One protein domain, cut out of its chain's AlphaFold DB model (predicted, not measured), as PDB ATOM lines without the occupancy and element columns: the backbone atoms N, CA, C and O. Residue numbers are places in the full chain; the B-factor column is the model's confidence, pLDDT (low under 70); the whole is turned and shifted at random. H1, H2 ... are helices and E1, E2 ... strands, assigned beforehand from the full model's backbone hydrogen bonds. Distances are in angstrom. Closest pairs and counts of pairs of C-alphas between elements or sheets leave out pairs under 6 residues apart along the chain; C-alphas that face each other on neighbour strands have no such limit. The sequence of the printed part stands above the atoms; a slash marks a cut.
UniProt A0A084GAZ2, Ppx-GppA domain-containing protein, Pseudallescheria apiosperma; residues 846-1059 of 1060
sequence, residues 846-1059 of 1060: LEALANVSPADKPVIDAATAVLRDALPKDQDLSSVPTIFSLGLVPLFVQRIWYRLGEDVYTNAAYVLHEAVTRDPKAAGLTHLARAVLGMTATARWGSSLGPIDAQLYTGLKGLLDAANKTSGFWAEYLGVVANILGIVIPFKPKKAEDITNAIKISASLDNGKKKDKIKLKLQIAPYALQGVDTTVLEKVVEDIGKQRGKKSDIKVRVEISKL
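What this domain is: This is residues 846 to 1059 of the 1060 residues of the protein "Ppx-GppA domain-containing protein" of Pseudallescheria apiosperma (UniProt A0A084GAZ2). Two helices, H5 and H7, make the core of a compact body, with H4 and H6 packed on H5 and a twisted sheet of three strands as a wall along one side. H7, H2 and H10 are on one face of that sheet, a two-layer arrangement, while the opposite face has no named helix on it. The printed part has 214 residues, with ten named helices and three strands in the order H1 to H8, E1, E2, H9, H10, E3; the class is mixed, helices and strands. The sheet's order is E1, E2, E3, mixed; the radius of gyration of the C-alphas is 16.3 A and the spans are 47 by 44 by 33 A.

Where its parts are: Find C-alpha 846 at (-37.030, 61.076, 20.977), where H1, residues 846 to 850, begins. Next come H2, residues 857 to 869, 18.2 A long, and H3, residues 889 to 893. H4 is residues 904 to 917, 19.8 A, and H5 residues 927 to 940, 19.9 A. H6, residues 947 to 963, spans 24.8 A; H7, residues 967 to 984, spans 25.9 A from C-alpha 967 at (-25.411, 45.723, 16.119). After H8, residues 993 to 996, look for E1, residues 999 to 1007, 26.3 A, and E2, residues 1012 to 1020, 25.5 A. H9 is residues 1022 to 1025 and H10 residues 1030 to 1038. E3, residues 1050 to 1058, runs 26.3 A to C-alpha 1058 at (-31.812, 33.998, 44.516).

How they stand to each other: H5 and H7 touch, C-alphas of Arg 940 and Gly 975 closest at 4.3 A, at a tilt of 36 degrees, only just steep. H4 and H5, a helical hairpin, touch at Leu 912 and Gly 934, C-alphas 4.6 A apart. H6 touches H5 at a steep tilt of 54 degrees, closest C-alphas Ala 931 and Leu 956, 4.8 A. H3 touches H1, C-alphas of Leu 891 and Ala 850 closest at 5.3 A. H2 touches H8, C-alphas of Ala 862 and Ile 995 closest at 6.6 A. H7 lies over E2, height 9.5 A; H10 lies over E3, height 8.4 A; H9 only grazes the sheet. E1 and E2 are an antiparallel hairpin, N 1004 to O 1015 3.0 A; E2 and E3 are parallel, N 1016 to O 1053 2.8 A. E2, H9, H10 and E3 form a strand-helix-strand unit, two parallel neighbour strands with helices between, its crossover right-handed. Every O i to N i+4 pair is within hydrogen-bond range in H1, H2, H3, H5, H6, H7 and H10, and 9 of 10 in H4; H8 and H9 are too short for one.

The domain as a whole: The C-alphas of Pro 854 and Lys 1009 are the farthest apart, 47.6 A. The printed part has no cut; the links H2 to H3 and H10 to E3 are long. Mean pLDDT of the printed part is 91.2, with residues 1008 to 1011 and 1043 to 1047 under 70.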
ATOM      1  N   LEU A 846     -36.613  62.418  20.557       94.31
ATOM      2  CA  LEU A 846     -37.030  61.076  20.977       94.31
ATOM      3  C   LEU A 846     -37.624  61.064  22.391       94.31
ATOM      4  O   LEU A 846     -38.501  60.248  22.672       94.31
ATOM      5  N   GLU A 847     -37.208  61.988  23.259       92.81
ATOM      6  CA  GLU A 847     -37.822  62.173  24.581       92.81
ATOM      7  C   GLU A 847     -39.221  62.776  24.452       92.81
ATOM      8  O   GLU A 847     -40.166  62.263  25.054       92.81
ATOM      9  N   ALA A 848     -39.374  63.792  23.593       93.12
ATOM     10  CA  ALA A 848     -40.679  64.366  23.266       93.12
ATOM     11  C   ALA A 848     -41.619  63.325  22.629       93.12
ATOM     12  O   ALA A 848     -42.806  63.291  22.941       93.12
ATOM     13  N   LEU A 849     -41.092  62.441  21.774       94.81
ATOM     14  CA  LEU A 849     -41.864  61.359  21.161       94.81
ATOM     15  C   LEU A 849     -42.283  60.288  22.172       94.81
ATOM     16  O   LEU A 849     -43.396  59.771  22.092       94.81
ATOM     17  N   ALA A 850     -41.399  59.933  23.105       94.12
ATOM     18  CA  ALA A 850     -41.713  58.964  24.148       94.12
ATOM     19  C   ALA A 850     -42.748  59.499  25.143       94.12
ATOM     20  O   ALA A 850     -43.520  58.705  25.683       94.12
ATOM     21  N   ASN A 851     -42.748  60.817  25.380       94.56
ATOM     22  CA  ASN A 851     -43.688  61.535  26.240       94.56
ATOM     23  C   ASN A 851     -43.976  60.790  27.554       94.56
ATOM     24  O   ASN A 851     -45.118  60.471  27.893       94.56
ATOM     25  N   VAL A 852     -42.903  60.425  28.260       94.06
ATOM     26  CA  VAL A 852     -42.998  59.663  29.508       94.06
ATOM     27  C   VAL A 852     -43.613  60.555  30.582       94.06
ATOM     28  O   VAL A 852     -43.066  61.609  30.902       94.06
ATOM     29  N   SER A 853     -44.735  60.121  31.158       93.06
ATOM     30  CA  SER A 853     -45.382  60.855  32.244       93.06
ATOM     31  C   SER A 853     -44.481  60.905  33.492       93.06
ATOM     32  O   SER A 853     -43.722  59.961  33.734       93.06
ATOM     33  N   PRO A 854     -44.589  61.941  34.347       94.19
ATOM     34  CA  PRO A 854     -43.867  61.973  35.621       94.19
ATOM     35  C   PRO A 854     -44.128  60.744  36.506       94.19
ATOM     36  O   PRO A 854     -43.249  60.334  37.257       94.19
ATOM     37  N   ALA A 855     -45.312  60.132  36.392       92.69
ATOM     38  CA  ALA A 855     -45.682  58.934  37.139       92.69
ATOM     39  C   ALA A 855     -44.998  57.662  36.604       92.69
ATOM     40  O   ALA A 855     -44.592  56.812  37.392       92.69
ATOM     41  N   ASP A 856     -44.835  57.531  35.282       93.50
ATOM     42  CA  ASP A 856     -44.153  56.380  34.676       93.50
ATOM     43  C   ASP A 856     -42.618  56.522  34.723       93.50
ATOM     44  O   ASP A 856     -41.905  55.522  34.631       93.50
ATOM     45  N   LYS A 857     -42.082  57.742  34.872       95.69
ATOM     46  CA  LYS A 857     -40.638  58.023  34.804       95.69
ATOM     47  C   LYS A 857     -39.786  57.154  35.751       95.69
ATOM     48  O   LYS A 857     -38.848  56.539  35.242       95.69
ATOM     49  N   PRO A 858     -40.114  56.983  37.050       97.50
ATOM     50  CA  PRO A 858     -39.350  56.099  37.936       97.50
ATOM     51  C   PRO A 858     -39.319  54.636  37.469       97.50
ATOM     52  O   PRO A 858     -38.302  53.961  37.610       97.50
ATOM     53  N   VAL A 859     -40.415  54.147  36.877       96.56
ATOM     54  CA  VAL A 859     -40.503  52.785  36.326       96.56
ATOM     55  C   VAL A 859     -39.619  52.646  35.087       96.56
ATOM     56  O   VAL A 859     -38.861  51.680  34.972       96.56
ATOM     57  N   ILE A 860     -39.679  53.622  34.174       96.19
ATOM     58  CA  ILE A 860     -38.828  53.643  32.977       96.19
ATOM     59  C   ILE A 860     -37.347  53.695  33.365       96.19
ATOM     60  O   ILE A 860     -36.541  52.974  32.775       96.19
ATOM     61  N   ASP A 861     -36.987  54.497  34.367       97.31
ATOM     62  CA  ASP A 861     -35.606  54.635  34.835       97.31
ATOM     63  C   ASP A 861     -35.099  53.351  35.506       97.31
ATOM     64  O   ASP A 861     -33.986  52.913  35.212       97.31
ATOM     65  N   ALA A 862     -35.926  52.681  36.317       98.00
ATOM     66  CA  ALA A 862     -35.582  51.391  36.917       98.00
ATOM     67  C   ALA A 862     -35.376  50.290  35.859       98.00
ATOM     68  O   ALA A 862     -34.365  49.586  35.888       98.00
ATOM     69  N   ALA A 863     -36.273  50.175  34.874       97.69
ATOM     70  CA  ALA A 863     -36.100  49.237  33.761       97.69
ATOM     71  C   ALA A 863     -34.856  49.568  32.916       97.69
ATOM     72  O   ALA A 863     -34.112  48.675  32.509       97.69
ATOM     73  N   THR A 864     -34.600  50.859  32.684       97.81
ATOM     74  CA  THR A 864     -33.409  51.347  31.976       97.81
ATOM     75  C   THR A 864     -32.124  50.972  32.710       97.81
ATOM     76  O   THR A 864     -31.163  50.555  32.063       97.81
ATOM     77  N   ALA A 865     -32.100  51.096  34.040       97.75
ATOM     78  CA  ALA A 865     -30.964  50.694  34.864       97.75
ATOM     79  C   ALA A 865     -30.690  49.191  34.730       97.75
ATOM     80  O   ALA A 865     -29.562  48.810  34.435       97.75
ATOM     81  N   VAL A 866     -31.728  48.351  34.798       97.31
ATOM     82  CA  VAL A 866     -31.579  46.897  34.619       97.31
ATOM     83  C   VAL A 866     -31.039  46.536  33.230       97.31
ATOM     84  O   VAL A 866     -30.118  45.728  33.118       97.31
ATOM     85  N   LEU A 867     -31.562  47.153  32.164       97.31
ATOM     86  CA  LEU A 867     -31.052  46.942  30.802       97.31
ATOM     87  C   LEU A 867     -29.596  47.404  30.647       97.31
ATOM     88  O   LEU A 867     -28.840  46.801  29.887       97.31
ATOM     89  N   ARG A 868     -29.200  48.468  31.354       96.31
ATOM     90  CA  ARG A 868     -27.834  48.999  31.336       96.31
ATOM     91  C   ARG A 868     -26.872  48.103  32.110       96.31
ATOM     92  O   ARG A 868     -25.791  47.827  31.606       96.31
ATOM     93  N   ASP A 869     -27.270  47.609  33.279       96.44
ATOM     94  CA  ASP A 869     -26.459  46.699  34.100       96.44
ATOM     95  C   ASP A 869     -26.279  45.322  33.441       96.44
ATOM     96  O   ASP A 869     -25.318  44.599  33.721       96.44
ATOM     97  N   ALA A 870     -27.162  44.973  32.502       95.56
ATOM     98  CA  ALA A 870     -27.006  43.810  31.640       95.56
ATOM     99  C   ALA A 870     -25.912  43.969  30.568       95.56
ATOM    100  O   ALA A 870     -25.610  42.993  29.883       95.56
ATOM    101  N   LEU A 871     -25.308  45.147  30.389       94.75
ATOM    102  CA  LEU A 871     -24.177  45.344  29.477       94.75
ATOM    103  C   LEU A 871     -22.837  45.153  30.219       94.75
ATOM    104  O   LEU A 871     -22.688  45.650  31.338       94.75
ATOM    105  N   PRO A 872     -21.838  44.461  29.632       91.50
ATOM    106  CA  PRO A 872     -20.509  44.358  30.234       91.50
ATOM    107  C   PRO A 872     -19.852  45.738  30.388       91.50
ATOM    108  O   PRO A 872     -19.694  46.457  29.405       91.50
ATOM    109  N   LYS A 873     -19.429  46.097  31.608       85.31
ATOM    110  CA  LYS A 873     -18.853  47.427  31.911       85.31
ATOM    111  C   LYS A 873     -17.557  47.728  31.156       85.31
ATOM    112  O   LYS A 873     -17.289  48.886  30.855       85.31
ATOM    113  N   ASP A 874     -16.786  46.693  30.838       81.12
ATOM    114  CA  ASP A 874     -15.486  46.816  30.169       81.12
ATOM    115  C   ASP A 874     -15.607  46.937  28.638       81.12
ATOM    116  O   ASP A 874     -14.596  47.012  27.940       81.12
ATOM    117  N   GLN A 875     -16.831  46.934  28.094       81.38
ATOM    118  CA  GLN A 875     -17.076  47.002  26.658       81.38
ATOM    119  C   GLN A 875     -17.627  48.370  26.248       81.38
ATOM    120  O   GLN A 875     -18.739  48.749  26.612       81.38
ATOM    121  N   ASP A 876     -16.868  49.091  25.422       85.44
ATOM    122  CA  ASP A 876     -17.337  50.339  24.829       85.44
ATOM    123  C   ASP A 876     -18.318  50.060  23.678       85.44
ATOM    124  O   ASP A 876     -17.943  49.581  22.605       85.44
ATOM    125  N   LEU A 877     -19.592  50.365  23.916       88.75
ATOM    126  CA  LEU A 877     -20.677  50.251  22.936       88.75
ATOM    127  C   LEU A 877     -21.132  51.610  22.392       88.75
ATOM    128  O   LEU A 877     -22.135  51.675  21.682       88.75
ATOM    129  N   SER A 878     -20.412  52.697  22.690       86.44
ATOM    130  CA  SER A 878     -20.787  54.052  22.259       86.44
ATOM    131  C   SER A 878     -20.887  54.190  20.735       86.44
ATOM    132  O   SER A 878     -21.763  54.889  20.231       86.44
ATOM    133  N   SER A 879     -20.040  53.465  19.996       86.88
ATOM    134  CA  SER A 879     -20.013  53.440  18.527       86.88
ATOM    135  C   SER A 879     -20.892  52.352  17.895       86.88
ATOM    136  O   SER A 879     -21.022  52.299  16.669       86.88
ATOM    137  N   VAL A 880     -21.497  51.477  18.704       93.62
ATOM    138  CA  VAL A 880     -22.356  50.389  18.228       93.62
ATOM    139  C   VAL A 880     -23.814  50.851  18.270       93.62
ATOM    140  O   VAL A 880     -24.300  51.205  19.344       93.62
ATOM    141  N   PRO A 881     -24.546  50.840  17.142       95.44
ATOM    142  CA  PRO A 881     -25.981  51.112  17.116       95.44
ATOM    143  C   PRO A 881     -26.764  50.184  18.057       95.44
ATOM    144  O   PRO A 881     -26.868  48.979  17.839       95.44
ATOM    145  N   THR A 882     -27.326  50.763  19.114       96.50
ATOM    146  CA  THR A 882     -28.146  50.092  20.130       96.50
ATOM    147  C   THR A 882     -29.259  51.031  20.582       96.50
ATOM    148  O   THR A 882     -29.253  52.221  20.262       96.50
ATOM    149  N   ILE A 883     -30.213  50.528  21.372       96.94
ATOM    150  CA  ILE A 883     -31.242  51.391  21.965       96.94
ATOM    151  C   ILE A 883     -30.645  52.492  22.859       96.94
ATOM    152  O   ILE A 883     -31.279  53.527  23.033       96.94
ATOM    153  N   PHE A 884     -29.433  52.302  23.395       95.44
ATOM    154  CA  PHE A 884     -28.744  53.290  24.227       95.44
ATOM    155  C   PHE A 884     -28.030  54.347  23.389       95.44
ATOM    156  O   PHE A 884     -28.291  55.532  23.574       95.44
ATOM    157  N   SER A 885     -27.168  53.934  22.456       94.00
ATOM    158  CA  SER A 885     -26.391  54.871  21.627       94.00
ATOM    159  C   SER A 885     -27.269  55.708  20.693       94.00
ATOM    160  O   SER A 885     -26.886  56.813  20.326       94.00
ATOM    161  N   LEU A 886     -28.467  55.217  20.354       93.81
ATOM    162  CA  LEU A 886     -29.449  55.938  19.539       93.81
ATOM    163  C   LEU A 886     -30.554  56.632  20.355       93.81
ATOM    164  O   LEU A 886     -31.469  57.195  19.762       93.81
ATOM    165  N   GLY A 887     -30.516  56.583  21.693       93.50
ATOM    166  CA  GLY A 887     -31.501  57.271  22.543       93.50
ATOM    167  C   GLY A 887     -32.933  56.714  22.467       93.50
ATOM    168  O   GLY A 887     -33.893  57.432  22.731       93.50
ATOM    169  N   LEU A 888     -33.098  55.438  22.114       96.44
ATOM    170  CA  LEU A 888     -34.397  54.775  21.919       96.44
ATOM    171  C   LEU A 888     -34.965  54.135  23.189       96.44
ATOM    172  O   LEU A 888     -36.076  53.607  23.160       96.44
ATOM    173  N   VAL A 889     -34.214  54.141  24.295       96.44
ATOM    174  CA  VAL A 889     -34.573  53.406  25.517       96.44
ATOM    175  C   VAL A 889     -35.997  53.704  26.000       96.44
ATOM    176  O   VAL A 889     -36.734  52.740  26.200       96.44
ATOM    177  N   PRO A 890     -36.455  54.968  26.130       94.56
ATOM    178  CA  PRO A 890     -37.811  55.233  26.614       94.56
ATOM    179  C   PRO A 890     -38.899  54.641  25.705       94.56
ATOM    180  O   PRO A 890     -39.872  54.069  26.196       94.56
ATOM    181  N   LEU A 891     -38.702  54.708  24.383       95.56
ATOM    182  CA  LEU A 891     -39.621  54.138  23.392       95.56
ATOM    183  C   LEU A 891     -39.661  52.610  23.468       95.56
ATOM    184  O   LEU A 891     -40.730  52.013  23.351       95.56
ATOM    185  N   PHE A 892     -38.505  51.977  23.671       97.56
ATOM    186  CA  PHE A 892     -38.400  50.527  23.797       97.56
ATOM    187  C   PHE A 892     -38.981  50.015  25.123       97.56
ATOM    188  O   PHE A 892     -39.775  49.076  25.118       97.56
ATOM    189  N   VAL A 893     -38.641  50.640  26.255       97.00
ATOM    190  CA  VAL A 893     -39.082  50.194  27.587       97.00
ATOM    191  C   VAL A 893     -40.608  50.221  27.708       97.00
ATOM    192  O   VAL A 893     -41.200  49.277  28.232       97.00
ATOM    193  N   GLN A 894     -41.272  51.233  27.141       93.12
ATOM    194  CA  GLN A 894     -42.739  51.294  27.083       93.12
ATOM    195  C   GLN A 894     -43.380  50.110  26.333       93.12
ATOM    196  O   GLN A 894     -44.579  49.875  26.483       93.12
ATOM    197  N   ARG A 895     -42.620  49.366  25.519       94.00
ATOM    198  CA  ARG A 895     -43.090  48.187  24.774       94.00
ATOM    199  C   ARG A 895     -42.830  46.861  25.494       94.00
ATOM    200  O   ARG A 895     -43.354  45.846  25.050       94.00
ATOM    201  N   ILE A 896     -42.102  46.851  26.617       96.50
ATOM    202  CA  ILE A 896     -41.792  45.615  27.363       96.50
ATOM    203  C   ILE A 896     -43.059  44.957  27.918       96.50
ATOM    204  O   ILE A 896     -43.169  43.739  27.868       96.50
ATOM    205  N   TRP A 897     -44.017  45.736  28.421       95.88
ATOM    206  CA  TRP A 897     -45.268  45.226  29.013       95.88
ATOM    207  C   TRP A 897     -46.515  45.638  28.221       95.88
ATOM    208  O   TRP A 897     -47.631  45.624  28.738       95.88
ATOM    209  N   TYR A 898     -46.332  46.052  26.968       91.62
ATOM    210  CA  TYR A 898     -47.429  46.433  26.085       91.62
ATOM    211  C   TYR A 898     -48.112  45.179  25.521       91.62
ATOM    212  O   TYR A 898     -47.428  44.218  25.196       91.62
ATOM    213  N   ARG A 899     -49.448  45.178  25.401       94.56
ATOM    214  CA  ARG A 899     -50.234  44.068  24.811       94.56
ATOM    215  C   ARG A 899     -49.966  42.679  25.418       94.56
ATOM    216  O   ARG A 899     -49.953  41.677  24.712       94.56
ATOM    217  N   LEU A 900     -49.820  42.592  26.744       93.94
ATOM    218  CA  LEU A 900     -49.615  41.312  27.449       93.94
ATOM    219  C   LEU A 900     -50.750  40.284  27.263       93.94
ATOM    220  O   LEU A 900     -50.536  39.112  27.540       93.94
ATOM    221  N   GLY A 901     -51.941  40.704  26.820       93.38
ATOM    222  CA  GLY A 901     -53.065  39.801  26.542       93.38
ATOM    223  C   GLY A 901     -52.989  39.066  25.200       93.38
ATOM    224  O   GLY A 901     -53.821  38.206  24.943       93.38
ATOM    225  N   GLU A 902     -52.024  39.410  24.349       95.50
ATOM    226  CA  GLU A 902     -51.865  38.857  23.000       95.50
ATOM    227  C   GLU A 902     -50.756  37.806  22.980       95.50
ATOM    228  O   GLU A 902     -49.816  37.857  23.781       95.50
ATOM    229  N   ASP A 903     -50.829  36.864  22.041       93.19
ATOM    230  CA  ASP A 903     -49.798  35.840  21.911       93.19
ATOM    231  C   ASP A 903     -48.455  36.422  21.421       93.19
ATOM    232  O   ASP A 903     -48.367  37.493  20.810       93.19
ATOM    233  N   VAL A 904     -47.374  35.688  21.693       90.94
ATOM    234  CA  VAL A 904     -46.005  36.136  21.403       90.94
ATOM    235  C   VAL A 904     -45.728  36.323  19.908       90.94
ATOM    236  O   VAL A 904     -44.942  37.201  19.559       90.94
ATOM    237  N   TYR A 905     -46.378  35.560  19.022       92.75
ATOM    238  CA  TYR A 905     -46.180  35.660  17.571       92.75
ATOM    239  C   TYR A 905     -46.842  36.929  17.032       92.75
ATOM    240  O   TYR A 905     -46.209  37.711  16.316       92.75
ATOM    241  N   THR A 906     -48.086  37.179  17.450       94.12
ATOM    242  CA  THR A 906     -48.832  38.397  17.111       94.12
ATOM    243  C   THR A 906     -48.123  39.642  17.633       94.12
ATOM    244  O   THR A 906     -48.011  40.641  16.916       94.12
ATOM    245  N   ASN A 907     -47.589  39.598  18.857       95.81
ATOM    246  CA  ASN A 907     -46.823  40.711  19.407       95.81
ATOM    247  C   ASN A 907     -45.493  40.933  18.680       95.81
ATOM    248  O   ASN A 907     -45.180  42.081  18.365       95.81
ATOM    249  N   ALA A 908     -44.744  39.870  18.364       95.31
ATOM    250  CA  ALA A 908     -43.496  39.964  17.607       95.31
ATOM    251  C   ALA A 908     -43.713  40.603  16.224       95.31
ATOM    252  O   ALA A 908     -42.982  41.524  15.855       95.31
ATOM    253  N   ALA A 909     -44.745  40.176  15.489       96.19
ATOM    254  CA  ALA A 909     -45.103  40.779  14.205       96.19
ATOM    255  C   ALA A 909     -45.543  42.245  14.369       96.19
ATOM    256  O   ALA A 909     -45.042  43.125  13.669       96.19
ATOM    257  N   TYR A 910     -46.424  42.533  15.336       96.62
ATOM    258  CA  TYR A 910     -46.925  43.888  15.574       96.62
ATOM    259  C   TYR A 910     -45.793  44.882  15.847       96.62
ATOM    260  O   TYR A 910     -45.718  45.909  15.177       96.62
ATOM    261  N   VAL A 911     -44.890  44.591  16.790       96.06
ATOM    262  CA  VAL A 911     -43.826  45.545  17.161       96.06
ATOM    263  C   VAL A 911     -42.790  45.730  16.050       96.06
ATOM    264  O   VAL A 911     -42.221  46.816  15.921       96.06
ATOM    265  N   LEU A 912     -42.569  44.698  15.225       96.25
ATOM    266  CA  LEU A 912     -41.712  44.780  14.046       96.25
ATOM    267  C   LEU A 912     -42.272  45.790  13.034       96.25
ATOM    268  O   LEU A 912     -41.556  46.697  12.606       96.25
ATOM    269  N   HIS A 913     -43.559  45.666  12.690       96.12
ATOM    270  CA  HIS A 913     -44.237  46.594  11.779       96.12
ATOM    271  C   HIS A 913     -44.424  47.976  12.397       96.12
ATOM    272  O   HIS A 913     -44.246  48.981  11.705       96.12
ATOM    273  N   GLU A 914     -44.721  48.052  13.695       95.25
ATOM    274  CA  GLU A 914     -44.853  49.311  14.426       95.25
ATOM    275  C   GLU A 914     -43.555  50.117  14.317       95.25
ATOM    276  O   GLU A 914     -43.603  51.283  13.939       95.25
ATOM    277  N   ALA A 915     -42.384  49.514  14.552       94.38
ATOM    278  CA  ALA A 915     -41.100  50.215  14.453       94.38
ATOM    279  C   ALA A 915     -40.839  50.817  13.057       94.38
ATOM    280  O   ALA A 915     -40.229  51.883  12.930       94.38
ATOM    281  N   VAL A 916     -41.327  50.164  11.999       93.69
ATOM    282  CA  VAL A 916     -41.147  50.610  10.609       93.69
ATOM    283  C   VAL A 916     -42.167  51.674  10.208       93.69
ATOM    284  O   VAL A 916     -41.816  52.615   9.498       93.69
ATOM    285  N   THR A 917     -43.412  51.551  10.664       91.00
ATOM    286  CA  THR A 917     -44.541  52.356  10.168       91.00
ATOM    287  C   THR A 917     -44.924  53.518  11.077       91.00
ATOM    288  O   THR A 917     -45.457  54.515  10.583       91.00
ATOM    289  N   ARG A 918     -44.619  53.444  12.382       87.62
ATOM    290  CA  ARG A 918     -44.938  54.513  13.334       87.62
ATOM    291  C   ARG A 918     -44.218  55.801  12.976       87.62
ATOM    292  O   ARG A 918     -43.055  55.775  12.565       87.62
ATOM    293  N   ASP A 919     -44.892  56.925  13.189       88.25
ATOM    294  CA  ASP A 919     -44.278  58.253  13.198       88.25
ATOM    295  C   ASP A 919     -43.286  58.472  12.029       88.25
ATOM    296  O   ASP A 919     -42.102  58.712  12.262       88.25
ATOM    297  N   PRO A 920     -43.698  58.342  10.750       82.50
ATOM    298  CA  PRO A 920     -42.791  58.212   9.594       82.50
ATOM    299  C   PRO A 920     -41.873  59.421   9.346       82.50
ATOM    300  O   PRO A 920     -40.997  59.361   8.489       82.50
ATOM    301  N   LYS A 921     -42.088  60.525  10.070       81.06
ATOM    302  CA  LYS A 921     -41.280  61.750  10.043       81.06
ATOM    303  C   LYS A 921     -40.727  62.151  11.414       81.06
ATOM    304  O   LYS A 921     -40.248  63.270  11.562       81.06
ATOM    305  N   ALA A 922     -40.848  61.296  12.428       87.19
ATOM    306  CA  ALA A 922     -40.328  61.623  13.746       87.19
ATOM    307  C   ALA A 922     -38.813  61.800  13.687       87.19
ATOM    308  O   ALA A 922     -38.069  60.895  13.301       87.19
ATOM    309  N   ALA A 923     -38.380  62.979  14.112       88.56
ATOM    310  CA  ALA A 923     -36.979  63.316  14.218       88.56
ATOM    311  C   ALA A 923     -36.250  62.332  15.144       88.56
ATOM    312  O   ALA A 923     -36.749  61.974  16.210       88.56
ATOM    313  N   GLY A 924     -35.073  61.873  14.724       89.38
ATOM    314  CA  GLY A 924     -34.288  60.863  15.437       89.38
ATOM    315  C   GLY A 924     -34.673  59.406  15.140       89.38
ATOM    316  O   GLY A 924     -33.829  58.530  15.317       89.38
ATOM    317  N   LEU A 925     -35.871  59.119  14.605       92.62
ATOM    318  CA  LEU A 925     -36.246  57.771  14.141       92.62
ATOM    319  C   LEU A 925     -35.745  57.497  12.713       92.62
ATOM    320  O   LEU A 925     -36.525  57.251  11.787       92.62
ATOM    321  N   THR A 926     -34.419  57.522  12.551       93.88
ATOM    322  CA  THR A 926     -33.726  57.158  11.303       93.88
ATOM    323  C   THR A 926     -33.988  55.700  10.916       93.88
ATOM    324  O   THR A 926     -34.438  54.894  11.732       93.88
ATOM    325  N   HIS A 927     -33.656  55.310   9.683       95.56
ATOM    326  CA  HIS A 927     -33.783  53.911   9.252       95.56
ATOM    327  C   HIS A 927     -33.017  52.944  10.167       95.56
ATOM    328  O   HIS A 927     -33.527  51.881  10.519       95.56
ATOM    329  N   LEU A 928     -31.821  53.347  10.607       95.06
ATOM    330  CA  LEU A 928     -31.009  52.573  11.540       95.06
ATOM    331  C   LEU A 928     -31.675  52.475  12.920       95.06
ATOM    332  O   LEU A 928     -31.739  51.391  13.496       95.06
ATOM    333  N   ALA A 929     -32.229  53.579  13.427       95.94
ATOM    334  CA  ALA A 929     -32.950  53.599  14.695       95.94
ATOM    335  C   ALA A 929     -34.206  52.714  14.671       95.94
ATOM    336  O   ALA A 929     -34.466  51.981  15.623       95.94
ATOM    337  N   ARG A 930     -34.948  52.714  13.557       97.06
ATOM    338  CA  ARG A 930     -36.106  51.831  13.340       97.06
ATOM    339  C   ARG A 930     -35.707  50.364  13.296       97.06
ATOM    340  O   ARG A 930     -36.385  49.542  13.903       97.06
ATOM    341  N   ALA A 931     -34.600  50.043  12.628       97.50
ATOM    342  CA  ALA A 931     -34.074  48.683  12.591       97.50
ATOM    343  C   ALA A 931     -33.669  48.188  13.988       97.50
ATOM    344  O   ALA A 931     -34.057  47.085  14.371       97.50
ATOM    345  N   VAL A 932     -32.975  49.020  14.778       98.06
ATOM    346  CA  VAL A 932     -32.629  48.699  16.174       98.06
ATOM    347  C   VAL A 932     -33.895  48.503  17.007       98.06
ATOM    348  O   VAL A 932     -34.051  47.456  17.631       98.06
ATOM    349  N   LEU A 933     -34.825  49.463  16.986       97.88
ATOM    350  CA  LEU A 933     -36.063  49.386  17.764       97.88
ATOM    351  C   LEU A 933     -36.890  48.147  17.395       97.88
ATOM    352  O   LEU A 933     -37.324  47.421  18.287       97.88
ATOM    353  N   GLY A 934     -37.071  47.887  16.098       96.75
ATOM    354  CA  GLY A 934     -37.847  46.758  15.589       96.75
ATOM    355  C   GLY A 934     -37.236  45.414  15.967       96.75
ATOM    356  O   GLY A 934     -37.944  44.549  16.478       96.75
ATOM    357  N   MET A 935     -35.921  45.244  15.796       96.31
ATOM    358  CA  MET A 935     -35.246  43.998  16.173       96.31
ATOM    359  C   MET A 935     -35.241  43.775  17.687       96.31
ATOM    360  O   MET A 935     -35.566  42.676  18.134       96.31
ATOM    361  N   THR A 936     -34.937  44.804  18.486       97.81
ATOM    362  CA  THR A 936     -34.930  44.687  19.952       97.81
ATOM    363  C   THR A 936     -36.333  44.415  20.504       97.81
ATOM    364  O   THR A 936     -36.498  43.531  21.345       97.81
ATOM    365  N   ALA A 937     -37.368  45.100  20.002       97.06
ATOM    366  CA  ALA A 937     -38.758  44.849  20.393       97.06
ATOM    367  C   ALA A 937     -39.253  43.464  19.957       97.06
ATOM    368  O   ALA A 937     -39.960  42.799  20.706       97.06
ATOM    369  N   THR A 938     -38.838  42.984  18.788       96.25
ATOM    370  CA  THR A 938     -39.180  41.633  18.324       96.25
ATOM    371  C   THR A 938     -38.526  40.555  19.195       96.25
ATOM    372  O   THR A 938     -39.179  39.587  19.587       96.25
ATOM    373  N   ALA A 939     -37.258  40.747  19.571       95.44
ATOM    374  CA  ALA A 939     -36.534  39.833  20.454       95.44
ATOM    375  C   ALA A 939     -37.103  39.796  21.881       95.44
ATOM    376  O   ALA A 939     -37.096  38.737  22.510       95.44
ATOM    377  N   ARG A 940     -37.700  40.899  22.356       95.50
ATOM    378  CA  ARG A 940     -38.508  40.907  23.587       95.50
ATOM    379  C   ARG A 940     -39.634  39.868  23.549       95.50
ATOM    380  O   ARG A 940     -39.937  39.298  24.590       95.50
ATOM    381  N   TRP A 941     -40.207  39.572  22.385       94.06
ATOM    382  CA  TRP A 941     -41.266  38.569  22.207       94.06
ATOM    383  C   TRP A 941     -40.753  37.221  21.672       94.06
ATOM    384  O   TRP A 941     -41.523  36.407  21.172       94.06
ATOM    385  N   GLY A 942     -39.446  36.957  21.782       88.69
ATOM    386  CA  GLY A 942     -38.849  35.669  21.421       88.69
ATOM    387  C   GLY A 942     -38.570  35.470  19.926       88.69
ATOM    388  O   GLY A 942     -38.283  34.348  19.518       88.69
ATOM    389  N   SER A 943     -38.647  36.524  19.103       84.94
ATOM    390  CA  SER A 943     -38.257  36.506  17.678       84.94
ATOM    391  C   SER A 943     -38.950  35.453  16.802       84.94
ATOM    392  O   SER A 943     -38.433  35.073  15.748       84.94
ATOM    393  N   SER A 944     -40.126  34.977  17.212       85.12
ATOM    394  CA  SER A 944     -40.887  33.993  16.446       85.12
ATOM    395  C   SER A 944     -41.810  34.697  15.454       85.12
ATOM    396  O   SER A 944     -42.843  35.236  15.834       85.12
ATOM    397  N   LEU A 945     -41.411  34.709  14.181       91.38
ATOM    398  CA  LEU A 945     -42.065  35.466  13.112       91.38
ATOM    399  C   LEU A 945     -42.607  34.557  12.006       91.38
ATOM    400  O   LEU A 945     -41.969  33.564  11.639       91.38
ATOM    401  N   GLY A 946     -43.742  34.947  11.421       90.19
ATOM    402  CA  GLY A 946     -44.261  34.333  10.201       90.19
ATOM    403  C   GLY A 946     -43.346  34.576   8.987       90.19
ATOM    404  O   GLY A 946     -42.472  35.446   9.031       90.19
ATOM    405  N   PRO A 947     -43.517  33.839   7.871       90.25
ATOM    406  CA  PRO A 947     -42.624  33.939   6.711       90.25
ATOM    407  C   PRO A 947     -42.486  35.351   6.122       90.25
ATOM    408  O   PRO A 947     -41.380  35.746   5.750       90.25
ATOM    409  N   ILE A 948     -43.583  36.115   6.069       90.88
ATOM    410  CA  ILE A 948     -43.597  37.491   5.547       90.88
ATOM    411  C   ILE A 948     -42.819  38.423   6.484       90.88
ATOM    412  O   ILE A 948     -41.908  39.130   6.050       90.88
ATOM    413  N   ASP A 949     -43.102  38.366   7.784       95.06
ATOM    414  CA  ASP A 949     -42.431  39.200   8.788       95.06
ATOM    415  C   ASP A 949     -40.944  38.856   8.912       95.06
ATOM    416  O   ASP A 949     -40.100  39.725   9.130       95.06
ATOM    417  N   ALA A 950     -40.585  37.591   8.688       92.12
ATOM    418  CA  ALA A 950     -39.196  37.167   8.677       92.12
ATOM    419  C   ALA A 950     -38.386  37.797   7.528       92.12
ATOM    420  O   ALA A 950     -37.177  38.001   7.687       92.12
ATOM    421  N   GLN A 951     -39.011  38.119   6.388       94.00
ATOM    422  CA  GLN A 951     -38.350  38.871   5.315       94.00
ATOM    423  C   GLN A 951     -38.065  40.308   5.763       94.00
ATOM    424  O   GLN A 951     -36.938  40.778   5.600       94.00
ATOM    425  N   LEU A 952     -39.043  40.968   6.396       95.81
ATOM    426  CA  LEU A 952     -38.873  42.311   6.955       95.81
ATOM    427  C   LEU A 952     -37.758  42.338   8.009       95.81
ATOM    428  O   LEU A 952     -36.838  43.151   7.915       95.81
ATOM    429  N   TYR A 953     -37.784  41.402   8.959       95.19
ATOM    430  CA  TYR A 953     -36.747  41.261   9.983       95.19
ATOM    431  C   TYR A 953     -35.358  41.041   9.369       95.19
ATOM    432  O   TYR A 953     -34.381  41.652   9.802       95.19
ATOM    433  N   THR A 954     -35.261  40.217   8.318       93.44
ATOM    434  CA  THR A 954     -33.999  39.993   7.590       93.44
ATOM    435  C   THR A 954     -33.492  41.283   6.939       93.44
ATOM    436  O   THR A 954     -32.298  41.570   7.022       93.44
ATOM    437  N   GLY A 955     -34.383  42.084   6.348       95.19
ATOM    438  CA  GLY A 955     -34.046  43.401   5.807       95.19
ATOM    439  C   GLY A 955     -33.521  44.356   6.882       95.19
ATOM    440  O   GLY A 955     -32.450  44.938   6.711       95.19
ATOM    441  N   LEU A 956     -34.216  44.482   8.022       96.50
ATOM    442  CA  LEU A 956     -33.776  45.337   9.138       96.50
ATOM    443  C   LEU A 956     -32.415  44.899   9.690       96.50
ATOM    444  O   LEU A 956     -31.540  45.733   9.918       96.50
ATOM    445  N   LYS A 957     -32.203  43.588   9.829       93.50
ATOM    446  CA  LYS A 957     -30.907  43.029  10.216       93.50
ATOM    447  C   LYS A 957     -29.816  43.363   9.203       93.50
ATOM    448  O   LYS A 957     -28.712  43.706   9.611       93.50
ATOM    449  N   GLY A 958     -30.121  43.316   7.907       93.94
ATOM    450  CA  GLY A 958     -29.203  43.747   6.851       93.94
ATOM    451  C   GLY A 958     -28.726  45.190   7.042       93.94
ATOM    452  O   GLY A 958     -27.530  45.451   6.920       93.94
ATOM    453  N   LEU A 959     -29.627  46.103   7.428       95.69
ATOM    454  CA  LEU A 959     -29.267  47.494   7.742       95.69
ATOM    455  C   LEU A 959     -28.341  47.593   8.963       95.69
ATOM    456  O   LEU A 959     -27.358  48.334   8.932       95.69
ATOM    457  N   LEU A 960     -28.631  46.834  10.026       94.56
ATOM    458  CA  LEU A 960     -27.796  46.799  11.229       94.56
ATOM    459  C   LEU A 960     -26.397  46.247  10.934       94.56
ATOM    460  O   LEU A 960     -25.405  46.859  11.328       94.56
ATOM    461  N   ASP A 961     -26.320  45.125  10.217       90.81
ATOM    462  CA  ASP A 961     -25.066  44.446   9.879       90.81
ATOM    463  C   ASP A 961     -24.188  45.308   8.954       90.81
ATOM    464  O   ASP A 961     -22.960  45.296   9.088       90.81
ATOM    465  N   ALA A 962     -24.804  46.080   8.046       90.69
ATOM    466  CA  ALA A 962     -24.109  47.033   7.182       90.69
ATOM    467  C   ALA A 962     -23.532  48.225   7.964       90.69
ATOM    468  O   ALA A 962     -22.444  48.697   7.635       90.69
ATOM    469  N   ALA A 963     -24.231  48.698   9.002       91.12
ATOM    470  CA  ALA A 963     -23.750  49.786   9.851       91.12
ATOM    471  C   ALA A 963     -22.631  49.327  10.800       91.12
ATOM    472  O   ALA A 963     -21.595  49.981  10.909       91.12
ATOM    473  N   ASN A 964     -22.831  48.199  11.485       92.56
ATOM    474  CA  ASN A 964     -21.826  47.553  12.322       92.56
ATOM    475  C   ASN A 964     -22.223  46.087  12.551       92.56
ATOM    476  O   ASN A 964     -23.312  45.799  13.049       92.56
ATOM    477  N   LYS A 965     -21.296  45.164  12.264       89.38
ATOM    478  CA  LYS A 965     -21.510  43.704  12.290       89.38
ATOM    479  C   LYS A 965     -22.024  43.138  13.621       89.38
ATOM    480  O   LYS A 965     -22.545  42.028  13.639       89.38
ATOM    481  N   THR A 966     -21.849  43.856  14.730       90.44
ATOM    482  CA  THR A 966     -22.298  43.425  16.065       90.44
ATOM    483  C   THR A 966     -23.636  44.037  16.486       90.44
ATOM    484  O   THR A 966     -24.231  43.571  17.454       90.44
ATOM    485  N   SER A 967     -24.164  45.024  15.755       93.31
ATOM    486  CA  SER A 967     -25.411  45.723  16.119       93.31
ATOM    487  C   SER A 967     -26.604  44.775  16.192       93.31
ATOM    488  O   SER A 967     -27.387  44.844  17.134       93.31
ATOM    489  N   GLY A 968     -26.722  43.846  15.234       92.38
ATOM    490  CA  GLY A 968     -27.784  42.839  15.238       92.38
ATOM    491  C   GLY A 968     -27.742  41.940  16.474       92.38
ATOM    492  O   GLY A 968     -28.787  41.643  17.047       92.38
ATOM    493  N   PHE A 969     -26.539  41.571  16.928       92.44
ATOM    494  CA  PHE A 969     -26.352  40.805  18.162       92.44
ATOM    495  C   PHE A 969     -26.795  41.605  19.391       92.44
ATOM    496  O   PHE A 969     -27.551  41.087  20.206       92.44
ATOM    497  N   TRP A 970     -26.375  42.866  19.519       94.12
ATOM    498  CA  TRP A 970     -26.738  43.695  20.675       94.12
ATOM    499  C   TRP A 970     -28.223  44.053  20.718       94.12
ATOM    500  O   TRP A 970     -28.808  44.099  21.801       94.12
ATOM    501  N   ALA A 971     -28.842  44.261  19.555       95.44
ATOM    502  CA  ALA A 971     -30.278  44.475  19.455       95.44
ATOM    503  C   ALA A 971     -31.057  43.250  19.962       95.44
ATOM    504  O   ALA A 971     -31.977  43.412  20.763       95.44
ATOM    505  N   GLU A 972     -30.659  42.042  19.551       94.44
ATOM    506  CA  GLU A 972     -31.254  40.785  20.020       94.44
ATOM    507  C   GLU A 972     -30.974  40.543  21.511       94.44
ATOM    508  O   GLU A 972     -31.895  40.231  22.263       94.44
ATOM    509  N   TYR A 973     -29.734  40.760  21.960       95.31
ATOM    510  CA  TYR A 973     -29.314  40.609  23.354       95.31
ATOM    511  C   TYR A 973     -30.171  41.454  24.305       95.31
ATOM    512  O   TYR A 973     -30.750  40.925  25.252       95.31
ATOM    513  N   LEU A 974     -30.305  42.756  24.033       97.12
ATOM    514  CA  LEU A 974     -31.101  43.663  24.867       97.12
ATOM    515  C   LEU A 974     -32.599  43.328  24.820       97.12
ATOM    516  O   LEU A 974     -33.288  43.459  25.832       97.12
ATOM    517  N   GLY A 975     -33.096  42.841  23.681       97.12
ATOM    518  CA  GLY A 975     -34.460  42.333  23.564       97.12
ATOM    519  C   GLY A 975     -34.691  41.090  24.421       97.12
ATOM    520  O   GLY A 975     -35.683  41.020  25.142       97.12
ATOM    521  N   VAL A 976     -33.748  40.147  24.435       96.31
ATOM    522  CA  VAL A 976     -33.815  38.952  25.287       96.31
ATOM    523  C   VAL A 976     -33.738  39.301  26.774       96.31
ATOM    524  O   VAL A 976     -34.516  38.761  27.558       96.31
ATOM    525  N   VAL A 977     -32.883  40.245  27.177       97.00
ATOM    526  CA  VAL A 977     -32.875  40.744  28.566       97.00
ATOM    527  C   VAL A 977     -34.247  41.318  28.936       97.00
ATOM    528  O   VAL A 977     -34.765  41.047  30.019       97.00
ATOM    529  N   ALA A 978     -34.891  42.047  28.025       97.56
ATOM    530  CA  ALA A 978     -36.249  42.528  28.242       97.56
ATOM    531  C   ALA A 978     -37.300  41.401  28.254       97.56
ATOM    532  O   ALA A 978     -38.298  41.514  28.963       97.56
ATOM    533  N   ASN A 979     -37.096  40.310  27.509       96.31
ATOM    534  CA  ASN A 979     -37.948  39.118  27.577       96.31
ATOM    535  C   ASN A 979     -37.898  38.492  28.977       96.31
ATOM    536  O   ASN A 979     -38.938  38.215  29.566       96.31
ATOM    537  N   ILE A 980     -36.700  38.386  29.561       95.88
ATOM    538  CA  ILE A 980     -36.516  37.936  30.949       95.88
ATOM    539  C   ILE A 980     -37.288  38.841  31.916       95.88
ATOM    540  O   ILE A 980     -37.991  38.328  32.784       95.88
ATOM    541  N   LEU A 981     -37.229  40.168  31.739       96.12
ATOM    542  CA  LEU A 981     -38.037  41.093  32.546       96.12
ATOM    543  C   LEU A 981     -39.539  40.825  32.410       96.12
ATOM    544  O   LEU A 981     -40.245  40.841  33.410       96.12
ATOM    545  N   GLY A 982     -40.018  40.539  31.199       95.25
ATOM    546  CA  GLY A 982     -41.415  40.188  30.948       95.25
ATOM    547  C   GLY A 982     -41.869  38.876  31.587       95.25
ATOM    548  O   GLY A 982     -43.025  38.767  31.978       95.25
ATOM    549  N   ILE A 983     -40.971  37.892  31.699       94.06
ATOM    550  CA  ILE A 983     -41.249  36.599  32.345       94.06
ATOM    551  C   ILE A 983     -41.276  36.756  33.870       94.06
ATOM    552  O   ILE A 983     -42.192  36.269  34.524       94.06
ATOM    553  N   VAL A 984     -40.280  37.446  34.433       95.31
ATOM    554  CA  VAL A 984     -40.130  37.636  35.888       95.31
ATOM    555  C   VAL A 984     -41.152  38.637  36.435       95.31
ATOM    556  O   VAL A 984     -41.571  38.538  37.586       95.31
ATOM    557  N   ILE A 985     -41.571  39.599  35.610       96.06
ATOM    558  CA  ILE A 985     -42.530  40.647  35.961       96.06
ATOM    559  C   ILE A 985     -43.658  40.631  34.914       96.06
ATOM    560  O   ILE A 985     -43.632  41.422  33.967       96.06
ATOM    561  N   PRO A 986     -44.662  39.743  35.044       93.88
ATOM    562  CA  PRO A 986     -45.686  39.511  34.018       93.88
ATOM    563  C   PRO A 986     -46.826  40.551  34.031       93.88
ATOM    564  O   PRO A 986     -47.950  40.270  33.622       93.88
ATOM    565  N   PHE A 987     -46.565  41.762  34.521       94.00
ATOM    566  CA  PHE A 987     -47.526  42.861  34.611       94.00
ATOM    567  C   PHE A 987     -46.818  44.201  34.399       94.00
ATOM    568  O   PHE A 987     -45.622  44.310  34.648       94.00
ATOM    569  N   LYS A 988     -47.550  45.239  33.969       94.19
ATOM    570  CA  LYS A 988     -46.990  46.598  33.877       94.19
ATOM    571  C   LYS A 988     -46.653  47.098  35.296       94.19
ATOM    572  O   LYS A 988     -47.593  47.274  36.080       94.19
ATOM    573  N   PRO A 989     -45.373  47.355  35.632       96.00
ATOM    574  CA  PRO A 989     -44.993  47.850  36.952       96.00
ATOM    575  C   PRO A 989     -45.630  49.214  37.231       96.00
ATOM    576  O   PRO A 989     -45.766  50.037  36.319       96.00
ATOM    577  N   LYS A 990     -46.023  49.460  38.485       94.69
ATOM    578  CA  LYS A 990     -46.602  50.741  38.922       94.69
ATOM    579  C   LYS A 990     -45.581  51.613  39.646       94.69
ATOM    580  O   LYS A 990     -45.759  52.829  39.685       94.69
ATOM    581  N   LYS A 991     -44.546  51.009  40.233       96.69
ATOM    582  CA  LYS A 991     -43.458  51.706  40.929       96.69
ATOM    583  C   LYS A 991     -42.102  51.095  40.581       96.69
ATOM    584  O   LYS A 991     -42.028  49.973  40.086       96.69
ATOM    585  N   ALA A 992     -41.022  51.832  40.836       97.25
ATOM    586  CA  ALA A 992     -39.661  51.362  40.572       97.25
ATOM    587  C   ALA A 992     -39.323  50.091  41.375       97.25
ATOM    588  O   ALA A 992     -38.646  49.193  40.869       97.25
ATOM    589  N   GLU A 993     -39.854  49.986  42.596       97.00
ATOM    590  CA  GLU A 993     -39.636  48.869  43.515       97.00
ATOM    591  C   GLU A 993     -40.178  47.542  42.978       97.00
ATOM    592  O   GLU A 993     -39.596  46.496  43.261       97.00
ATOM    593  N   ASP A 994     -41.232  47.578  42.157       96.25
ATOM    594  CA  ASP A 994     -41.782  46.387  41.495       96.25
ATOM    595  C   ASP A 994     -40.733  45.718  40.581       96.25
ATOM    596  O   ASP A 994     -40.794  44.516  40.340       96.25
ATOM    597  N   ILE A 995     -39.752  46.488  40.088       97.50
ATOM    598  CA  ILE A 995     -38.630  45.990  39.283       97.50
ATOM    599  C   ILE A 995     -37.438  45.655  40.181       97.50
ATOM    600  O   ILE A 995     -36.930  44.532  40.140       97.50
ATOM    601  N   THR A 996     -36.991  46.602  41.012       96.00
ATOM    602  CA  THR A 996     -35.746  46.442  41.788       96.00
ATOM    603  C   THR A 996     -35.836  45.357  42.859       96.00
ATOM    604  O   THR A 996     -34.812  44.769  43.212       96.00
ATOM    605  N   ASN A 997     -37.042  45.070  43.366       96.31
ATOM    606  CA  ASN A 997     -37.276  43.981  44.314       96.31
ATOM    607  C   ASN A 997     -37.497  42.636  43.619       96.31
ATOM    608  O   ASN A 997     -37.506  41.615  44.301       96.31
ATOM    609  N   ALA A 998     -37.748  42.612  42.309       96.94
ATOM    610  CA  ALA A 998     -37.985  41.379  41.564       96.94
ATOM    611  C   ALA A 998     -36.683  40.815  40.991       96.94
ATOM    612  O   ALA A 998     -36.458  39.604  41.053       96.94
ATOM    613  N   ILE A 999     -35.815  41.679  40.454       97.12
ATOM    614  CA  ILE A 999     -34.616  41.248  39.736       97.12
ATOM    615  C   ILE A 999     -33.467  42.260  39.812       97.12
ATOM    616  O   ILE A 999     -33.657  43.466  39.668       97.12
ATOM    617  N   LYS A1000     -32.243  41.743  39.963       96.81
ATOM    618  CA  LYS A1000     -30.989  42.451  39.670       96.81
ATOM    619  C   LYS A1000     -30.214  41.689  38.601       96.81
ATOM    620  O   LYS A1000     -30.142  40.460  38.641       96.81
ATOM    621  N   ILE A1001     -29.633  42.419  37.656       96.00
ATOM    622  CA  ILE A1001     -28.852  41.856  36.553       96.00
ATOM    623  C   ILE A1001     -27.450  42.458  36.586       96.00
ATOM    624  O   ILE A1001     -27.288  43.626  36.913       96.00
ATOM    625  N   SER A1002     -26.434  41.666  36.253       95.25
ATOM    626  CA  SER A1002     -25.086  42.172  35.978       95.25
ATOM    627  C   SER A1002     -24.425  41.344  34.884       95.25
ATOM    628  O   SER A1002     -24.604  40.124  34.867       95.25
ATOM    629  N   ALA A1003     -23.634  41.964  34.011       95.00
ATOM    630  CA  ALA A1003     -22.867  41.252  32.991       95.00
ATOM    631  C   ALA A1003     -21.354  41.486  33.105       95.00
ATOM    632  O   ALA A1003     -20.893  42.569  33.463       95.00
ATOM    633  N   SER A1004     -20.573  40.459  32.761       91.81
ATOM    634  CA  SER A1004     -19.108  40.529  32.653       91.81
ATOM    635  C   SER A1004     -18.622  39.852  31.375       91.81
ATOM    636  O   SER A1004     -19.251  38.899  30.897       91.81
ATOM    637  N   LEU A1005     -17.507  40.340  30.831       88.44
ATOM    638  CA  LEU A1005     -16.867  39.763  29.655       88.44
ATOM    639  C   LEU A1005     -15.768  38.780  30.082       88.44
ATOM    640  O   LEU A1005     -14.932  39.079  30.928       88.44
ATOM    641  N   ASP A1006     -15.772  37.591  29.488       83.44
ATOM    642  CA  ASP A1006     -14.738  36.572  29.637       83.44
ATOM    643  C   ASP A1006     -14.102  36.341  28.258       83.44
ATOM    644  O   ASP A1006     -14.671  35.662  27.391       83.44
ATOM    645  N   ASN A1007     -12.936  36.961  28.048       71.94
ATOM    646  CA  ASN A1007     -12.155  36.880  26.813       71.94
ATOM    647  C   ASN A1007     -11.542  35.478  26.684       71.94
ATOM    648  O   ASN A1007     -10.404  35.209  27.076       71.94
ATOM    649  N   GLY A1008     -12.328  34.536  26.166       61.03
ATOM    650  CA  GLY A1008     -11.883  33.167  25.953       61.03
ATOM    651  C   GLY A1008     -10.928  33.048  24.762       61.03
ATOM    652  O   GLY A1008     -11.114  33.692  23.740       61.03
ATOM    653  N   LYS A1009      -9.985  32.095  24.814       55.16
ATOM    654  CA  LYS A1009      -8.992  31.808  23.746       55.16
ATOM    655  C   LYS A1009      -9.555  31.518  22.328       55.16
ATOM    656  O   LYS A1009      -8.767  31.321  21.412       55.16
ATOM    657  N   LYS A1010     -10.879  31.397  22.143       60.47
ATOM    658  CA  LYS A1010     -11.537  31.050  20.858       60.47
ATOM    659  C   LYS A1010     -12.747  31.925  20.493       60.47
ATOM    660  O   LYS A1010     -13.032  32.039  19.309       60.47
ATOM    661  N   LYS A1011     -13.494  32.436  21.480       68.12
ATOM    662  CA  LYS A1011     -14.698  33.276  21.327       68.12
ATOM    663  C   LYS A1011     -14.905  34.090  22.599       68.12
ATOM    664  O   LYS A1011     -14.733  33.528  23.690       68.12
ATOM    665  N   ASP A1012     -15.348  35.331  22.444       79.12
ATOM    666  CA  ASP A1012     -15.750  36.185  23.558       79.12
ATOM    667  C   ASP A1012     -17.008  35.614  24.217       79.12
ATOM    668  O   ASP A1012     -17.919  35.102  23.548       79.12
ATOM    669  N   LYS A1013     -17.047  35.645  25.551       87.12
ATOM    670  CA  LYS A1013     -18.177  35.130  26.325       87.12
ATOM    671  C   LYS A1013     -18.739  36.210  27.230       87.12
ATOM    672  O   LYS A1013     -18.011  36.765  28.042       87.12
ATOM    673  N   ILE A1014     -20.045  36.432  27.159       91.44
ATOM    674  CA  ILE A1014     -20.763  37.270  28.121       91.44
ATOM    675  C   ILE A1014     -21.329  36.357  29.208       91.44
ATOM    676  O   ILE A1014     -22.081  35.425  28.907       91.44
ATOM    677  N   LYS A1015     -20.962  36.609  30.466       92.44
ATOM    678  CA  LYS A1015     -21.589  35.987  31.641       92.44
ATOM    679  C   LYS A1015     -22.644  36.942  32.182       92.44
ATOM    680  O   LYS A1015     -22.286  37.994  32.707       92.44
ATOM    681  N   LEU A1016     -23.912  36.569  32.039       94.81
ATOM    682  CA  LEU A1016     -25.075  37.307  32.518       94.81
ATOM    683  C   LEU A1016     -25.541  36.705  33.848       94.81
ATOM    684  O   LEU A1016     -26.036  35.582  33.886       94.81
ATOM    685  N   LYS A1017     -25.383  37.435  34.946       96.06
ATOM    686  CA  LYS A1017     -25.843  37.005  36.266       96.06
ATOM    687  C   LYS A1017     -27.218  37.598  36.550       96.06
ATOM    688  O   LYS A1017     -27.371  38.817  36.522       96.06
ATOM    689  N   LEU A1018     -28.188  36.736  36.843       96.38
ATOM    690  CA  LEU A1018     -29.549  37.092  37.232       96.38
ATOM    691  C   LEU A1018     -29.739  36.759  38.715       96.38
ATOM    692  O   LEU A1018     -29.595  35.607  39.129       96.38
ATOM    693  N   GLN A1019     -30.061  37.764  39.521       96.75
ATOM    694  CA  GLN A1019     -30.484  37.583  40.907       96.75
ATOM    695  C   GLN A1019     -31.981  37.865  40.977       96.75
ATOM    696  O   GLN A1019     -32.385  39.019  40.848       96.75
ATOM    697  N   ILE A1020     -32.798  36.823  41.137       96.75
ATOM    698  CA  ILE A1020     -34.262  36.922  41.049       96.75
ATOM    699  C   ILE A1020     -34.879  36.600  42.409       96.75
ATOM    700  O   ILE A1020     -34.471  35.646  43.080       96.75
ATOM    701  N   ALA A1021     -35.847  37.405  42.838       96.25
ATOM    702  CA  ALA A1021     -36.521  37.200  44.108       96.25
ATOM    703  C   ALA A1021     -37.333  35.894  44.118       96.25
ATOM    704  O   ALA A1021     -37.957  35.551  43.111       96.25
ATOM    705  N   PRO A1022     -37.395  35.170  45.255       94.00
ATOM    706  CA  PRO A1022     -38.101  33.891  45.326       94.00
ATOM    707  C   PRO A1022     -39.569  33.957  44.895       94.00
ATOM    708  O   PRO A1022     -40.050  33.013  44.275       94.00
ATOM    709  N   TYR A1023     -40.271  35.057  45.190       93.81
ATOM    710  CA  TYR A1023     -41.674  35.229  44.798       93.81
ATOM    711  C   TYR A1023     -41.842  35.361  43.277       93.81
ATOM    712  O   TYR A1023     -42.805  34.842  42.728       93.81
ATOM    713  N   ALA A1024     -40.888  35.992  42.588       92.94
ATOM    714  CA  ALA A1024     -40.936  36.200  41.143       92.94
ATOM    715  C   ALA A1024     -40.548  34.938  40.344       92.94
ATOM    716  O   ALA A1024     -40.783  34.866  39.142       92.94
ATOM    717  N   LEU A1025     -39.979  33.927  41.013       92.00
ATOM    718  CA  LEU A1025     -39.719  32.599  40.445       92.00
ATOM    719  C   LEU A1025     -40.855  31.595  40.693       92.00
ATOM    720  O   LEU A1025     -40.778  30.462  40.220       92.00
ATOM    721  N   GLN A1026     -41.903  31.960  41.440       90.81
ATOM    722  CA  GLN A1026     -43.013  31.041  41.695       90.81
ATOM    723  C   GLN A1026     -43.730  30.700  40.383       90.81
ATOM    724  O   GLN A1026     -44.310  31.566  39.738       90.81
ATOM    725  N   GLY A1027     -43.677  29.426  39.986       86.94
ATOM    726  CA  GLY A1027     -44.268  28.948  38.732       86.94
ATOM    727  C   GLY A1027     -43.428  29.212  37.474       86.94
ATOM    728  O   GLY A1027     -43.887  28.892  36.382       86.94
ATOM    729  N   VAL A1028     -42.208  29.748  37.606       88.44
ATOM    730  CA  VAL A1028     -41.282  29.975  36.486       88.44
ATOM    731  C   VAL A1028     -40.196  28.901  36.487       88.44
ATOM    732  O   VAL A1028     -39.424  28.783  37.438       88.44
ATOM    733  N   ASP A1029     -40.103  28.136  35.402       88.25
ATOM    734  CA  ASP A1029     -39.013  27.182  35.191       88.25
ATOM    735  C   ASP A1029     -37.733  27.925  34.769       88.25
ATOM    736  O   ASP A1029     -37.676  28.562  33.712       88.25
ATOM    737  N   THR A1030     -36.682  27.842  35.588       89.06
ATOM    738  CA  THR A1030     -35.400  28.508  35.321       89.06
ATOM    739  C   THR A1030     -34.721  28.001  34.049       89.06
ATOM    740  O   THR A1030     -33.974  28.760  33.431       89.06
ATOM    741  N   THR A1031     -35.019  26.778  33.596       89.31
ATOM    742  CA  THR A1031     -34.490  26.246  32.330       89.31
ATOM    743  C   THR A1031     -35.023  27.009  31.111       89.31
ATOM    744  O   THR A1031     -34.330  27.120  30.098       89.31
ATOM    745  N   VAL A1032     -36.212  27.621  31.208       87.12
ATOM    746  CA  VAL A1032     -36.752  28.506  30.163       87.12
ATOM    747  C   VAL A1032     -35.896  29.765  30.051       87.12
ATOM    748  O   VAL A1032     -35.531  30.156  28.943       87.12
ATOM    749  N   LEU A1033     -35.515  30.369  31.181       90.19
ATOM    750  CA  LEU A1033     -34.640  31.545  31.203       90.19
ATOM    751  C   LEU A1033     -33.254  31.221  30.627       90.19
ATOM    752  O   LEU A1033     -32.715  32.002  29.842       90.19
ATOM    753  N   GLU A1034     -32.704  30.050  30.959       91.69
ATOM    754  CA  GLU A1034     -31.453  29.549  30.378       91.69
ATOM    755  C   GLU A1034     -31.551  29.398  28.861       91.69
ATOM    756  O   GLU A1034     -30.711  29.932  28.134       91.69
ATOM    757  N   LYS A1035     -32.612  28.751  28.370       87.38
ATOM    758  CA  LYS A1035     -32.822  28.514  26.940       87.38
ATOM    759  C   LYS A1035     -32.924  29.811  26.137       87.38
ATOM    760  O   LYS A1035     -32.262  29.937  25.109       87.38
ATOM    761  N   VAL A1036     -33.696  30.792  26.615       88.31
ATOM    762  CA  VAL A1036     -33.854  32.077  25.909       88.31
ATOM    763  C   VAL A1036     -32.510  32.817  25.810       88.31
ATOM    764  O   VAL A1036     -32.216  33.408  24.772       88.31
ATOM    765  N   VAL A1037     -31.651  32.743  26.836       89.94
ATOM    766  CA  VAL A1037     -30.292  33.317  26.778       89.94
ATOM    767  C   VAL A1037     -29.380  32.526  25.844       89.94
ATOM    768  O   VAL A1037     -28.583  33.111  25.107       89.94
ATOM    769  N   GLU A1038     -29.472  31.198  25.858       84.31
ATOM    770  CA  GLU A1038     -28.667  30.357  24.979       84.31
ATOM    771  C   GLU A1038     -28.970  30.582  23.496       84.31
ATOM    772  O   GLU A1038     -28.080  30.360  22.670       84.31
ATOM    773  N   ASP A1039     -30.186  30.995  23.147       81.81
ATOM    774  CA  ASP A1039     -30.610  31.224  21.764       81.81
ATOM    775  C   ASP A1039     -30.147  32.576  21.188       81.81
ATOM    776  O   ASP A1039     -30.165  32.756  19.966       81.81
ATOM    777  N   ILE A1040     -29.610  33.481  22.019       86.12
ATOM    778  CA  ILE A1040     -29.031  34.757  21.567       86.12
ATOM    779  C   ILE A1040     -27.937  34.503  20.517       86.12
ATOM    780  O   ILE A1040     -26.970  33.769  20.750       86.12
ATOM    781  N   GLY A1041     -28.054  35.146  19.352       72.50
ATOM    782  CA  GLY A1041     -27.070  35.033  18.280       72.50
ATOM    783  C   GLY A1041     -27.055  33.673  17.569       72.50
ATOM    784  O   GLY A1041     -26.090  33.381  16.850       72.50
ATOM    785  N   LYS A1042     -28.089  32.834  17.754       70.38
ATOM    786  CA  LYS A1042     -28.294  31.557  17.048       70.38
ATOM    787  C   LYS A1042     -29.478  31.642  16.072       70.38
ATOM    788  O   LYS A1042     -30.444  30.897  16.188       70.38
ATOM    789  N   GLN A1043     -29.406  32.498  15.055       57.09
ATOM    790  CA  GLN A1043     -30.446  32.548  14.018       57.09
ATOM    791  C   GLN A1043     -30.007  31.854  12.720       57.09
ATOM    792  O   GLN A1043     -28.951  32.153  12.160       57.09
ATOM    793  N   ARG A1044     -30.848  30.932  12.222       50.38
ATOM    794  CA  ARG A1044     -30.781  30.328  10.870       50.38
ATOM    795  C   ARG A1044     -29.376  29.866  10.434       50.38
ATOM    796  O   ARG A1044     -28.917  30.164   9.336       50.38
ATOM    797  N   GLY A1045     -28.679  29.129  11.302       45.28
ATOM    798  CA  GLY A1045     -27.441  28.414  10.959       45.28
ATOM    799  C   GLY A1045     -26.130  29.211  11.041       45.28
ATOM    800  O   GLY A1045     -25.066  28.593  10.987       45.28
ATOM    801  N   LYS A1046     -26.152  30.538  11.246       55.16
ATOM    802  CA  LYS A1046     -24.935  31.321  11.546       55.16
ATOM    803  C   LYS A1046     -24.833  31.577  13.048       55.16
ATOM    804  O   LYS A1046     -25.717  32.185  13.640       55.16
ATOM    805  N   LYS A1047     -23.752  31.096  13.666       64.19
ATOM    806  CA  LYS A1047     -23.458  31.334  15.087       64.19
ATOM    807  C   LYS A1047     -22.718  32.661  15.234       64.19
ATOM    808  O   LYS A1047     -21.689  32.827  14.583       64.19
ATOM    809  N   SER A1048     -23.193  33.534  16.122       72.19
ATOM    810  CA  SER A1048     -22.439  34.716  16.562       72.19
ATOM    811  C   SER A1048     -21.041  34.335  17.073       72.19
ATOM    812  O   SER A1048     -20.808  33.223  17.577       72.19
ATOM    813  N   ASP A1049     -20.095  35.261  16.947       75.75
ATOM    814  CA  ASP A1049     -18.757  35.141  17.531       75.75
ATOM    815  C   ASP A1049     -18.758  35.360  19.049       75.75
ATOM    816  O   ASP A1049     -17.824  34.929  19.724       75.75
ATOM    817  N   ILE A1050     -19.854  35.899  19.592       84.56
ATOM    818  CA  ILE A1050     -20.073  36.106  21.024       84.56
ATOM    819  C   ILE A1050     -21.019  35.023  21.553       84.56
ATOM    820  O   ILE A1050     -22.102  34.806  21.002       84.56
ATOM    821  N   LYS A1051     -20.628  34.339  22.635       86.44
ATOM    822  CA  LYS A1051     -21.488  33.371  23.340       86.44
ATOM    823  C   LYS A1051     -21.985  33.958  24.657       86.44
ATOM    824  O   LYS A1051     -21.178  34.395  25.468       86.44
ATOM    825  N   VAL A1052     -23.284  33.872  24.923       90.50
ATOM    826  CA  VAL A1052     -23.855  34.278  26.215       90.50
ATOM    827  C   VAL A1052     -24.048  33.048  27.106       90.50
ATOM    828  O   VAL A1052     -24.382  31.962  26.627       90.50
ATOM    829  N   ARG A1053     -23.758  33.188  28.400       89.75
ATOM    830  CA  ARG A1053     -24.066  32.213  29.454       89.75
ATOM    831  C   ARG A1053     -24.801  32.927  30.572       89.75
ATOM    832  O   ARG A1053     -24.406  34.036  30.921       89.75
ATOM    833  N   VAL A1054     -25.804  32.277  31.148       93.94
ATOM    834  CA  VAL A1054     -26.548  32.816  32.286       93.94
ATOM    835  C   VAL A1054     -26.187  32.085  33.578       93.94
ATOM    836  O   VAL A1054     -25.926  30.884  33.559       93.94
ATOM    837  N   GLU A1055     -26.150  32.814  34.688       93.88
ATOM    838  CA  GLU A1055     -26.086  32.275  36.048       93.88
ATOM    839  C   GLU A1055     -27.281  32.824  36.828       93.88
ATOM    840  O   GLU A1055     -27.421  34.041  36.964       93.88
ATOM    841  N   ILE A1056     -28.145  31.941  37.330       93.75
ATOM    842  CA  ILE A1056     -29.353  32.325  38.066       93.75
ATOM    843  C   ILE A1056     -29.139  32.032  39.549       93.75
ATOM    844  O   ILE A1056     -28.796  30.918  39.939       93.75
ATOM    845  N   SER A1057     -29.355  33.040  40.389       93.75
ATOM    846  CA  SER A1057     -29.275  32.931  41.848       93.75
ATOM    847  C   SER A1057     -30.456  33.646  42.503       93.75
ATOM    848  O   SER A1057     -31.129  34.467  41.877       93.75
ATOM    849  N   LYS A1058     -30.741  33.328  43.768       90.00
ATOM    850  CA  LYS A1058     -31.812  33.998  44.516       90.00
ATOM    851  C   LYS A1058     -31.361  35.397  44.931       90.00
ATOM    852  O   LYS A1058     -30.250  35.559  45.436       90.00
ATOM    853  N   LEU A1059     -32.223  36.388  44.723       89.06
ATOM    854  CA  LEU A1059     -32.048  37.724  45.285       89.06
ATOM    855  C   LEU A1059     -32.252  37.630  46.804       89.06
ATOM    856  O   LEU A1059     -33.280  37.110  47.244       89.06
TER     857      LEU A1059